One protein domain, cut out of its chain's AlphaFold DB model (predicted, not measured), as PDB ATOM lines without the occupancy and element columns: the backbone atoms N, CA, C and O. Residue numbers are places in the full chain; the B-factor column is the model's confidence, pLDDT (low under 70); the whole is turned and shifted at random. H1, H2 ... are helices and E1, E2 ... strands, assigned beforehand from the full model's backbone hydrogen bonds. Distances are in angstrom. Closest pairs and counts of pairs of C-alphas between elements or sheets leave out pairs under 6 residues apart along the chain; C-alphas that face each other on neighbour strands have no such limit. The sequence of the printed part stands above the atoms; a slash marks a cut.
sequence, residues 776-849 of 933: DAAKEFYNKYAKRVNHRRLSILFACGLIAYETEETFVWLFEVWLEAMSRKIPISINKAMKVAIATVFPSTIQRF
ATOM      1  N   ASP A 776      54.574  56.980  -9.754       67.44
ATOM      2  CA  ASP A 776      53.471  57.873  -9.396       67.44
ATOM      3  C   ASP A 776      52.874  58.585 -10.615       67.44
ATOM      4  O   ASP A 776      51.656  58.740 -10.677       67.44
ATOM      5  N   ALA A 777      53.675  58.896 -11.642       69.75
ATOM      6  CA  ALA A 777      53.168  59.353 -12.938       69.75
ATOM      7  C   ALA A 777      52.309  58.268 -13.616       69.75
ATOM      8  O   ALA A 777      51.226  58.560 -14.131       69.75
ATOM      9  N   ALA A 778      52.730  56.999 -13.538       72.94
ATOM     10  CA  ALA A 778      51.911  55.869 -13.977       72.94
ATOM     11  C   ALA A 778      50.615  55.750 -13.148       72.94
ATOM     12  O   ALA A 778      49.526  55.640 -13.720       72.94
ATOM     13  N   LYS A 779      50.697  55.825 -11.808       66.88
ATOM     14  CA  LYS A 779      49.519  55.817 -10.919       66.88
ATOM     15  C   LYS A 779      48.559  56.965 -11.251       66.88
ATOM     16  O   LYS A 779      47.357  56.720 -11.343       66.88
ATOM     17  N   GLU A 780      49.037  58.191 -11.472       74.00
ATOM     18  CA  GLU A 780      48.186  59.330 -11.837       74.00
ATOM     19  C   GLU A 780      47.525  59.125 -13.205       74.00
ATOM     20  O   GLU A 780      46.306  59.269 -13.311       74.00
ATOM     21  N   PHE A 781      48.283  58.720 -14.230       80.81
ATOM     22  CA  PHE A 781      47.749  58.439 -15.566       80.81
ATOM     23  C   PHE A 781      46.638  57.381 -15.521       80.81
ATOM     24  O   PHE A 781      45.526  57.624 -16.002       80.81
ATOM     25  N   TYR A 782      46.887  56.239 -14.870       75.19
ATOM     26  CA  TYR A 782      45.885  55.183 -14.730       75.19
ATOM     27  C   TYR A 782      44.704  55.603 -13.846       75.19
ATOM     28  O   TYR A 782      43.574  55.239 -14.165       75.19
ATOM     29  N   ASN A 783      44.899  56.423 -12.808       66.62
ATOM     30  CA  ASN A 783      43.799  56.983 -12.014       66.62
ATOM     31  C   ASN A 783      42.944  57.977 -12.819       66.62
ATOM     32  O   ASN A 783      41.719  57.972 -12.702       66.62
ATOM     33  N   LYS A 784      43.559  58.810 -13.665       71.19
ATOM     34  CA  LYS A 784      42.884  59.780 -14.542       71.19
ATOM     35  C   LYS A 784      42.094  59.074 -15.647       71.19
ATOM     36  O   LYS A 784      40.925  59.396 -15.864       71.19
ATOM     37  N   TYR A 785      42.682  58.044 -16.258       71.81
ATOM     38  CA  TYR A 785      42.003  57.133 -17.181       71.81
ATOM     39  C   TYR A 785      40.850  56.380 -16.497       71.81
ATOM     40  O   TYR A 785      39.719  56.397 -16.986       71.81
ATOM     41  N   ALA A 786      41.094  55.782 -15.327       61.44
ATOM     42  CA  ALA A 786      40.078  55.058 -14.571       61.44
ATOM     43  C   ALA A 786      38.930  55.976 -14.137       61.44
ATOM     44  O   ALA A 786      37.782  55.541 -14.194       61.44
ATOM     45  N   LYS A 787      39.185  57.242 -13.773       60.38
ATOM     46  CA  LYS A 787      38.128  58.254 -13.616       60.38
ATOM     47  C   LYS A 787      37.369  58.419 -14.944       60.38
ATOM     48  O   LYS A 787      36.199  58.047 -14.994       60.38
ATOM     49  N   ARG A 788      38.023  58.858 -16.030       61.06
ATOM     50  CA  ARG A 788      37.398  59.070 -17.361       61.06
ATOM     51  C   ARG A 788      36.462  57.923 -17.778       61.06
ATOM     52  O   ARG A 788      35.337  58.178 -18.194       61.06
ATOM     53  N   VAL A 789      36.893  56.671 -17.608       52.78
ATOM     54  CA  VAL A 789      36.110  55.476 -17.970       52.78
ATOM     55  C   VAL A 789      35.008  55.144 -16.953       52.78
ATOM     56  O   VAL A 789      33.882  54.873 -17.365       52.78
ATOM     57  N   ASN A 790      35.266  55.195 -15.638       52.44
ATOM     58  CA  ASN A 790      34.239  54.886 -14.624       52.44
ATOM     59  C   ASN A 790      33.064  55.872 -14.632       52.44
ATOM     60  O   ASN A 790      31.962  55.512 -14.218       52.44
ATOM     61  N   HIS A 791      33.280  57.116 -15.064       44.25
ATOM     62  CA  HIS A 791      32.200  58.092 -15.135       44.25
ATOM     63  C   HIS A 791      31.229  57.822 -16.309       44.25
ATOM     64  O   HIS A 791      30.059  58.163 -16.166       44.25
ATOM     65  N   ARG A 792      31.614  57.076 -17.370       44.94
ATOM     66  CA  ARG A 792      30.730  56.641 -18.492       44.94
ATOM     67  C   ARG A 792      29.601  55.656 -18.104       44.94
ATOM     68  O   ARG A 792      28.980  55.066 -18.978       44.94
ATOM     69  N   ARG A 793      29.324  55.432 -16.808       46.78
ATOM     70  CA  ARG A 793      28.345  54.448 -16.269       46.78
ATOM     71  C   ARG A 793      28.587  52.980 -16.689       46.78
ATOM     72  O   ARG A 793      27.791  52.107 -16.341       46.78
ATOM     73  N   LEU A 794      29.684  52.690 -17.392       51.12
ATOM     74  CA  LEU A 794      30.015  51.373 -17.937       51.12
ATOM     75  C   LEU A 794      30.399  50.374 -16.836       51.12
ATOM     76  O   LEU A 794      31.184  50.671 -15.936       51.12
ATOM     77  N   SER A 795      29.886  49.146 -16.936       57.62
ATOM     78  CA  SER A 795      30.263  48.049 -16.045       57.62
ATOM     79  C   SER A 795      31.642  47.491 -16.410       57.62
ATOM     80  O   SER A 795      31.787  46.832 -17.441       57.62
ATOM     81  N   ILE A 796      32.640  47.696 -15.550       66.62
ATOM     82  CA  ILE A 796      33.974  47.103 -15.716       66.62
ATOM     83  C   ILE A 796      33.928  45.606 -15.368       66.62
ATOM     84  O   ILE A 796      33.483  45.215 -14.287       66.62
ATOM     85  N   LEU A 797      34.413  44.759 -16.280       73.62
ATOM     86  CA  LEU A 797      34.559  43.321 -16.057       73.62
ATOM     87  C   LEU A 797      35.837  43.039 -15.250       73.62
ATOM     88  O   LEU A 797      36.918  42.925 -15.817       73.62
ATOM     89  N   PHE A 798      35.710  42.905 -13.928       69.94
ATOM     90  CA  PHE A 798      36.842  42.587 -13.042       69.94
ATOM     91  C   PHE A 798      37.404  41.173 -13.249       69.94
ATOM     92  O   PHE A 798      38.607  40.963 -13.138       69.94
ATOM     93  N   ALA A 799      36.537  40.194 -13.515       76.38
ATOM     94  CA  ALA A 799      36.905  38.801 -13.744       76.38
ATOM     95  C   ALA A 799      35.770  38.064 -14.466       76.38
ATOM     96  O   ALA A 799      34.612  38.481 -14.408       76.38
ATOM     97  N   CYS A 800      36.086  36.925 -15.080       81.50
ATOM     98  CA  CYS A 800      35.099  35.949 -15.531       81.50
ATOM     99  C   CYS A 800      35.501  34.546 -15.053       81.50
ATOM    100  O   CYS A 800      36.684  34.254 -14.889       81.50
ATOM    101  N   GLY A 801      34.513  33.684 -14.813       83.94
ATOM    102  CA  GLY A 801      34.727  32.302 -14.399       83.94
ATOM    103  C   GLY A 801      33.698  31.394 -15.055       83.94
ATOM    104  O   GLY A 801      32.503  31.678 -15.011       83.94
ATOM    105  N   LEU A 802      34.167  30.316 -15.681       86.00
ATOM    106  CA  LEU A 802      33.315  29.300 -16.292       86.00
ATOM    107  C   LEU A 802      33.110  28.161 -15.291       86.00
ATOM    108  O   LEU A 802      34.049  27.436 -14.969       86.00
ATOM    109  N   ILE A 803      31.877  28.008 -14.808       85.94
ATOM    110  CA  ILE A 803      31.465  26.906 -13.930       85.94
ATOM    111  C   ILE A 803      30.670  25.874 -14.735       85.94
ATOM    112  O   ILE A 803      29.834  26.225 -15.563       85.94
ATOM    113  N   ALA A 804      30.943  24.587 -14.508       83.75
ATOM    114  CA  ALA A 804      30.262  23.493 -15.211       83.75
ATOM    115  C   ALA A 804      28.862  23.183 -14.646       83.75
ATOM    116  O   ALA A 804      28.060  22.528 -15.306       83.75
ATOM    117  N   TYR A 805      28.582  23.640 -13.423       86.12
ATOM    118  CA  TYR A 805      27.338  23.430 -12.688       86.12
ATOM    119  C   TYR A 805      27.030  24.686 -11.864       86.12
ATOM    120  O   TYR A 805      27.950  25.394 -11.472       86.12
ATOM    121  N   GLU A 806      25.756  24.940 -11.567       86.75
ATOM    122  CA  GLU A 806      25.312  26.058 -10.720       86.75
ATOM    123  C   GLU A 806      25.087  25.591  -9.265       86.75
ATOM    124  O   GLU A 806      24.000  25.746  -8.710       86.75
ATOM    125  N   THR A 807      26.092  24.960  -8.642       89.06
ATOM    126  CA  THR A 807      25.998  24.470  -7.250       89.06
ATOM    127  C   THR A 807      26.686  25.404  -6.260       89.06
ATOM    128  O   THR A 807      27.614  26.136  -6.612       89.06
ATOM    129  N   GLU A 808      26.269  25.352  -4.993       90.94
ATOM    130  CA  GLU A 808      26.902  26.117  -3.913       90.94
ATOM    131  C   GLU A 808      28.418  25.871  -3.849       90.94
ATOM    132  O   GLU A 808      29.180  26.831  -3.873       90.94
ATOM    133  N   GLU A 809      28.854  24.605  -3.893       90.44
ATOM    134  CA  GLU A 809      30.276  24.219  -3.903       90.44
ATOM    135  C   GLU A 809      31.066  24.909  -5.032       90.44
ATOM    136  O   GLU A 809      32.171  25.404  -4.809       90.44
ATOM    137  N   THR A 810      30.497  24.988  -6.244       91.31
ATOM    138  CA  THR A 810      31.148  25.662  -7.382       91.31
ATOM    139  C   THR A 810      31.181  27.183  -7.251       91.31
ATOM    140  O   THR A 810      32.139  27.798  -7.719       91.31
ATOM    141  N   PHE A 811      30.188  27.797  -6.599       91.12
ATOM    142  CA  PHE A 811      30.197  29.238  -6.326       91.12
ATOM    143  C   PHE A 811      31.128  29.606  -5.165       91.12
ATOM    144  O   PHE A 811      31.813  30.617  -5.270       91.12
ATOM    145  N   VAL A 812      31.219  28.783  -4.113       93.00
ATOM    146  CA  VAL A 812      32.213  28.944  -3.035       93.00
ATOM    147  C   VAL A 812      33.617  28.944  -3.633       93.00
ATOM    148  O   VAL A 812      34.328  29.934  -3.492       93.00
ATOM    149  N   TRP A 813      33.970  27.915  -4.412       92.06
ATOM    150  CA  TRP A 813      35.270  27.844  -5.085       92.06
ATOM    151  C   TRP A 813      35.536  29.047  -6.011       92.06
ATOM    152  O   TRP A 813      36.633  29.607  -6.003       92.06
ATOM    153  N   LEU A 814      34.538  29.480  -6.791       92.00
ATOM    154  CA  LEU A 814      34.669  30.646  -7.671       92.00
ATOM    155  C   LEU A 814      34.939  31.936  -6.876       92.00
ATOM    156  O   LEU A 814      35.780  32.739  -7.280       92.00
ATOM    157  N   PHE A 815      34.244  32.134  -5.754       91.69
ATOM    158  CA  PHE A 815      34.436  33.291  -4.882       91.69
ATOM    159  C   PHE A 815      35.766  33.235  -4.116       91.69
ATOM    160  O   PHE A 815      36.397  34.276  -3.958       91.69
ATOM    161  N   GLU A 816      36.238  32.053  -3.707       92.19
ATOM    162  CA  GLU A 816      37.566  31.856  -3.104       92.19
ATOM    163  C   GLU A 816      38.691  32.226  -4.085       92.19
ATOM    164  O   GLU A 816      39.561  33.029  -3.748       92.19
ATOM    165  N   VAL A 817      38.641  31.710  -5.319       91.12
ATOM    166  CA  VAL A 817      39.625  32.018  -6.377       91.12
ATOM    167  C   VAL A 817      39.581  33.497  -6.770       91.12
ATOM    168  O   VAL A 817      40.625  34.118  -6.977       91.12
ATOM    169  N   TRP A 818      38.387  34.096  -6.834       88.69
ATOM    170  CA  TRP A 818      38.243  35.535  -7.056       88.69
ATOM    171  C   TRP A 818      38.849  36.354  -5.906       88.69
ATOM    172  O   TRP A 818      39.560  37.327  -6.152       88.69
ATOM    173  N   LEU A 819      38.633  35.942  -4.654       89.88
ATOM    174  CA  LEU A 819      39.181  36.611  -3.472       89.88
ATOM    175  C   LEU A 819      40.715  36.517  -3.421       89.88
ATOM    176  O   LEU A 819      41.370  37.453  -2.969       89.88
ATOM    177  N   GLU A 820      41.301  35.424  -3.914       87.56
ATOM    178  CA  GLU A 820      42.753  35.292  -4.099       87.56
ATOM    179  C   GLU A 820      43.285  36.227  -5.190       87.56
ATOM    180  O   GLU A 820      44.263  36.935  -4.954       87.56
ATOM    181  N   ALA A 821      42.608  36.306  -6.340       84.69
ATOM    182  CA  ALA A 821      42.965  37.232  -7.418       84.69
ATOM    183  C   ALA A 821      42.855  38.718  -7.011       84.69
ATOM    184  O   ALA A 821      43.553  39.561  -7.570       84.69
ATOM    185  N   MET A 822      42.017  39.033  -6.020       82.81
ATOM    186  CA  MET A 822      41.799  40.383  -5.477       82.81
ATOM    187  C   MET A 822      42.604  40.662  -4.194       82.81
ATOM    188  O   MET A 822      42.217  41.507  -3.383       82.81
ATOM    189  N   SER A 823      43.712  39.945  -3.972       85.88
ATOM    190  CA  SER A 823      44.610  40.119  -2.814       85.88
ATOM    191  C   SER A 823      43.886  40.065  -1.459       85.88
ATOM    192  O   SER A 823      44.128  40.886  -0.576       85.88
ATOM    193  N   ARG A 824      42.953  39.113  -1.314       87.19
ATOM    194  CA  ARG A 824      42.071  38.905  -0.146       87.19
ATOM    195  C   ARG A 824      41.164  40.093   0.224       87.19
ATOM    196  O   ARG A 824      40.568  40.085   1.300       87.19
ATOM    197  N   LYS A 825      40.975  41.084  -0.657       82.88
ATOM    198  CA  LYS A 825      40.060  42.212  -0.410       82.88
ATOM    199  C   LYS A 825      38.595  41.790  -0.594       82.88
ATOM    200  O   LYS A 825      38.116  41.614  -1.712       82.88
ATOM    201  N   ILE A 826      37.889  41.640   0.526       85.69
ATOM    202  CA  ILE A 826      36.456  41.312   0.585       85.69
ATOM    203  C   ILE A 826      35.624  42.486   0.022       85.69
ATOM    204  O   ILE A 826      35.913  43.644   0.337       85.69
ATOM    205  N   PRO A 827      34.592  42.237  -0.805       83.81
ATOM    206  CA  PRO A 827      33.810  43.301  -1.428       83.81
ATOM    207  C   PRO A 827      32.810  43.954  -0.461       83.81
ATOM    208  O   PRO A 827      32.236  43.297   0.400       83.81
ATOM    209  N   ILE A 828      32.512  45.245  -0.640       81.69
ATOM    210  CA  ILE A 828      31.538  45.957   0.216       81.69
ATOM    211  C   ILE A 828      30.105  45.451  -0.023       81.69
ATOM    212  O   ILE A 828      29.335  45.252   0.916       81.69
ATOM    213  N   SER A 829      29.737  45.223  -1.287       81.19
ATOM    214  CA  SER A 829      28.437  44.654  -1.656       81.19
ATOM    215  C   SER A 829      28.530  43.760  -2.889       81.19
ATOM    216  O   SER A 829      29.397  43.944  -3.743       81.19
ATOM    217  N   ILE A 830      27.603  42.810  -2.999       82.62
ATOM    218  CA  ILE A 830      27.500  41.866  -4.120       82.62
ATOM    219  C   ILE A 830      26.027  41.643  -4.486       82.62
ATOM    220  O   ILE A 830      25.134  41.806  -3.652       82.62
ATOM    221  N   ASN A 831      25.756  41.287  -5.744       77.88
ATOM    222  CA  ASN A 831      24.420  40.841  -6.138       77.88
ATOM    223  C   ASN A 831      24.081  39.530  -5.402       77.88
ATOM    224  O   ASN A 831      24.954  38.682  -5.243       77.88
ATOM    225  N   LYS A 832      22.826  39.337  -4.990       74.50
ATOM    226  CA  LYS A 832      22.316  38.198  -4.197       74.50
ATOM    227  C   LYS A 832      22.208  36.886  -5.006       74.50
ATOM    228  O   LYS A 832      21.212  36.170  -4.946       74.50
ATOM    229  N   ALA A 833      23.234  36.578  -5.798       65.88
ATOM    230  CA  ALA A 833      23.373  35.348  -6.569       65.88
ATOM    231  C   ALA A 833      24.061  34.275  -5.710       65.88
ATOM    232  O   ALA A 833      25.193  34.461  -5.281       65.88
ATOM    233  N   MET A 834      23.377  33.158  -5.449       81.62
ATOM    234  CA  MET A 834      23.845  32.091  -4.551       81.62
ATOM    235  C   MET A 834      24.169  32.589  -3.122       81.62
ATOM    236  O   MET A 834      25.293  32.479  -2.632       81.62
ATOM    237  N   LYS A 835      23.143  33.124  -2.433       84.69
ATOM    238  CA  LYS A 835      23.203  33.711  -1.072       84.69
ATOM    239  C   LYS A 835      24.043  32.923  -0.056       84.69
ATOM    240  O   LYS A 835      24.709  33.555   0.764       84.69
ATOM    241  N   VAL A 836      23.998  31.588  -0.094       87.12
ATOM    242  CA  VAL A 836      24.740  30.724   0.842       87.12
ATOM    243  C   VAL A 836      26.243  30.789   0.565       87.12
ATOM    244  O   VAL A 836      26.994  31.169   1.453       87.12
ATOM    245  N   ALA A 837      26.673  30.569  -0.682       90.19
ATOM    246  CA  ALA A 837      28.080  30.679  -1.077       90.19
ATOM    247  C   ALA A 837      28.676  32.069  -0.781       90.19
ATOM    248  O   ALA A 837      29.812  32.167  -0.321       90.19
ATOM    249  N   ILE A 838      27.891  33.141  -0.972       89.81
ATOM    250  CA  ILE A 838      28.291  34.493  -0.554       89.81
ATOM    251  C   ILE A 838      28.477  34.567   0.965       89.81
ATOM    252  O   ILE A 838      29.483  35.094   1.415       89.81
ATOM    253  N   ALA A 839      27.536  34.060   1.767       89.06
ATOM    254  CA  ALA A 839      27.648  34.112   3.227       89.06
ATOM    255  C   ALA A 839      28.843  33.294   3.759       89.06
ATOM    256  O   ALA A 839      29.442  33.682   4.758       89.06
ATOM    257  N   THR A 840      29.206  32.206   3.073       91.00
ATOM    258  CA  THR A 840      30.357  31.351   3.400       91.00
ATOM    259  C   THR A 840      31.701  32.039   3.131       91.00
ATOM    260  O   THR A 840      32.579  31.997   3.987       91.00
ATOM    261  N   VAL A 841      31.879  32.675   1.964       91.38
ATOM    262  CA  VAL A 841      33.175  33.272   1.559       91.38
ATOM    263  C   VAL A 841      33.291  34.755   1.938       91.38
ATOM    264  O   VAL A 841      34.384  35.262   2.181       91.38
ATOM    265  N   PHE A 842      32.163  35.460   2.015       90.31
ATOM    266  CA  PHE A 842      32.073  36.906   2.207       90.31
ATOM    267  C   PHE A 842      31.059  37.291   3.315       90.31
ATOM    268  O   PHE A 842      30.084  38.003   3.050       90.31
ATOM    269  N   PRO A 843      31.249  36.851   4.575       86.50
ATOM    270  CA  PRO A 843      30.253  37.011   5.645       86.50
ATOM    271  C   PRO A 843      29.923  38.471   6.002       86.50
ATOM    272  O   PRO A 843      28.839  38.744   6.513       86.50
ATOM    273  N   SER A 844      30.829  39.416   5.724       84.94
ATOM    274  CA  SER A 844      30.646  40.858   5.953       84.94
ATOM    275  C   SER A 844      30.135  41.637   4.731       84.94
ATOM    276  O   SER A 844      29.860  42.833   4.841       84.94
ATOM    277  N   THR A 845      29.986  40.997   3.566       86.88
ATOM    278  CA  THR A 845      29.546  41.662   2.332       86.88
ATOM    279  C   THR A 845      28.035  41.833   2.291       86.88
ATOM    280  O   THR A 845      27.267  40.880   2.441       86.88
ATOM    281  N   ILE A 846      27.587  43.049   1.975       83.50
ATOM    282  CA  ILE A 846      26.158  43.355   1.909       83.50
ATOM    283  C   ILE A 846      25.552  42.774   0.625       83.50
ATOM    284  O   ILE A 846      25.881  43.180  -0.494       83.50
ATOM    285  N   GLN A 847      24.639  41.819   0.790       83.75
ATOM    286  CA  GLN A 847      23.908  41.209  -0.320       83.75
ATOM    287  C   GLN A 847      22.757  42.117  -0.762       83.75
ATOM    288  O   GLN A 847      21.899  42.479   0.045       83.75
ATOM    289  N   ARG A 848      22.717  42.454  -2.053       84.00
ATOM    290  CA  ARG A 848      21.682  43.303  -2.666       84.00
ATOM    291  C   ARG A 848      21.075  42.654  -3.903       84.00
ATOM    292  O   ARG A 848      21.760  41.900  -4.587       84.00
ATOM    293  N   PHE A 849      19.830  42.964  -4.253       82.56
ATOM    294  CA  PHE A 849      19.321  42.615  -5.583       82.56
ATOM    295  C   PHE A 849      19.776  43.661  -6.605       82.56
ATOM    296  O   PHE A 849      19.768  44.867  -6.358       82.56
TER     297      PHE A 849
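What this domain is: This is residues 776 to 849 of the 933 residues of an uncharacterized protein of Tetracentron sinense (UniProt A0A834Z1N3). H1, residues 776 to 791, sticks out from a body of H2 and H3 packed near a two-stranded sheet. Mostly helix, the 74-residue printed part runs H1, H2, E1, H3, E2. It is loose, spanning 43 by 26 by 24 A, with radius of gyration of the C-alphas 15.0 A.

How they stand to each other: H2, residues 808 to 821, touches H3, residues 835 to 841, at a steep tilt of 44 degrees; their closest C-alphas, Val 812 and Ala 837, are 4.9 A apart. E1, residues 829 to 831, H3 and E2, residues 846 to 848, make a strand-helix-strand unit, a helix between parallel strands, crossover right-handed. N 830 and O 846, 3.1 A apart, are within hydrogen-bond range, as is every helix O i to N i+4 pair.

Where its parts are: H1, 22.0 A long, starts at C-alpha 776 (53.471, 57.873, -9.396); E2 ends at C-alpha 848 (21.682, 43.303, -2.666).

The domain as a whole: The printed part has no cut and one long link, H1 to H2; residues 786 to 796, among others, have pLDDT under 70.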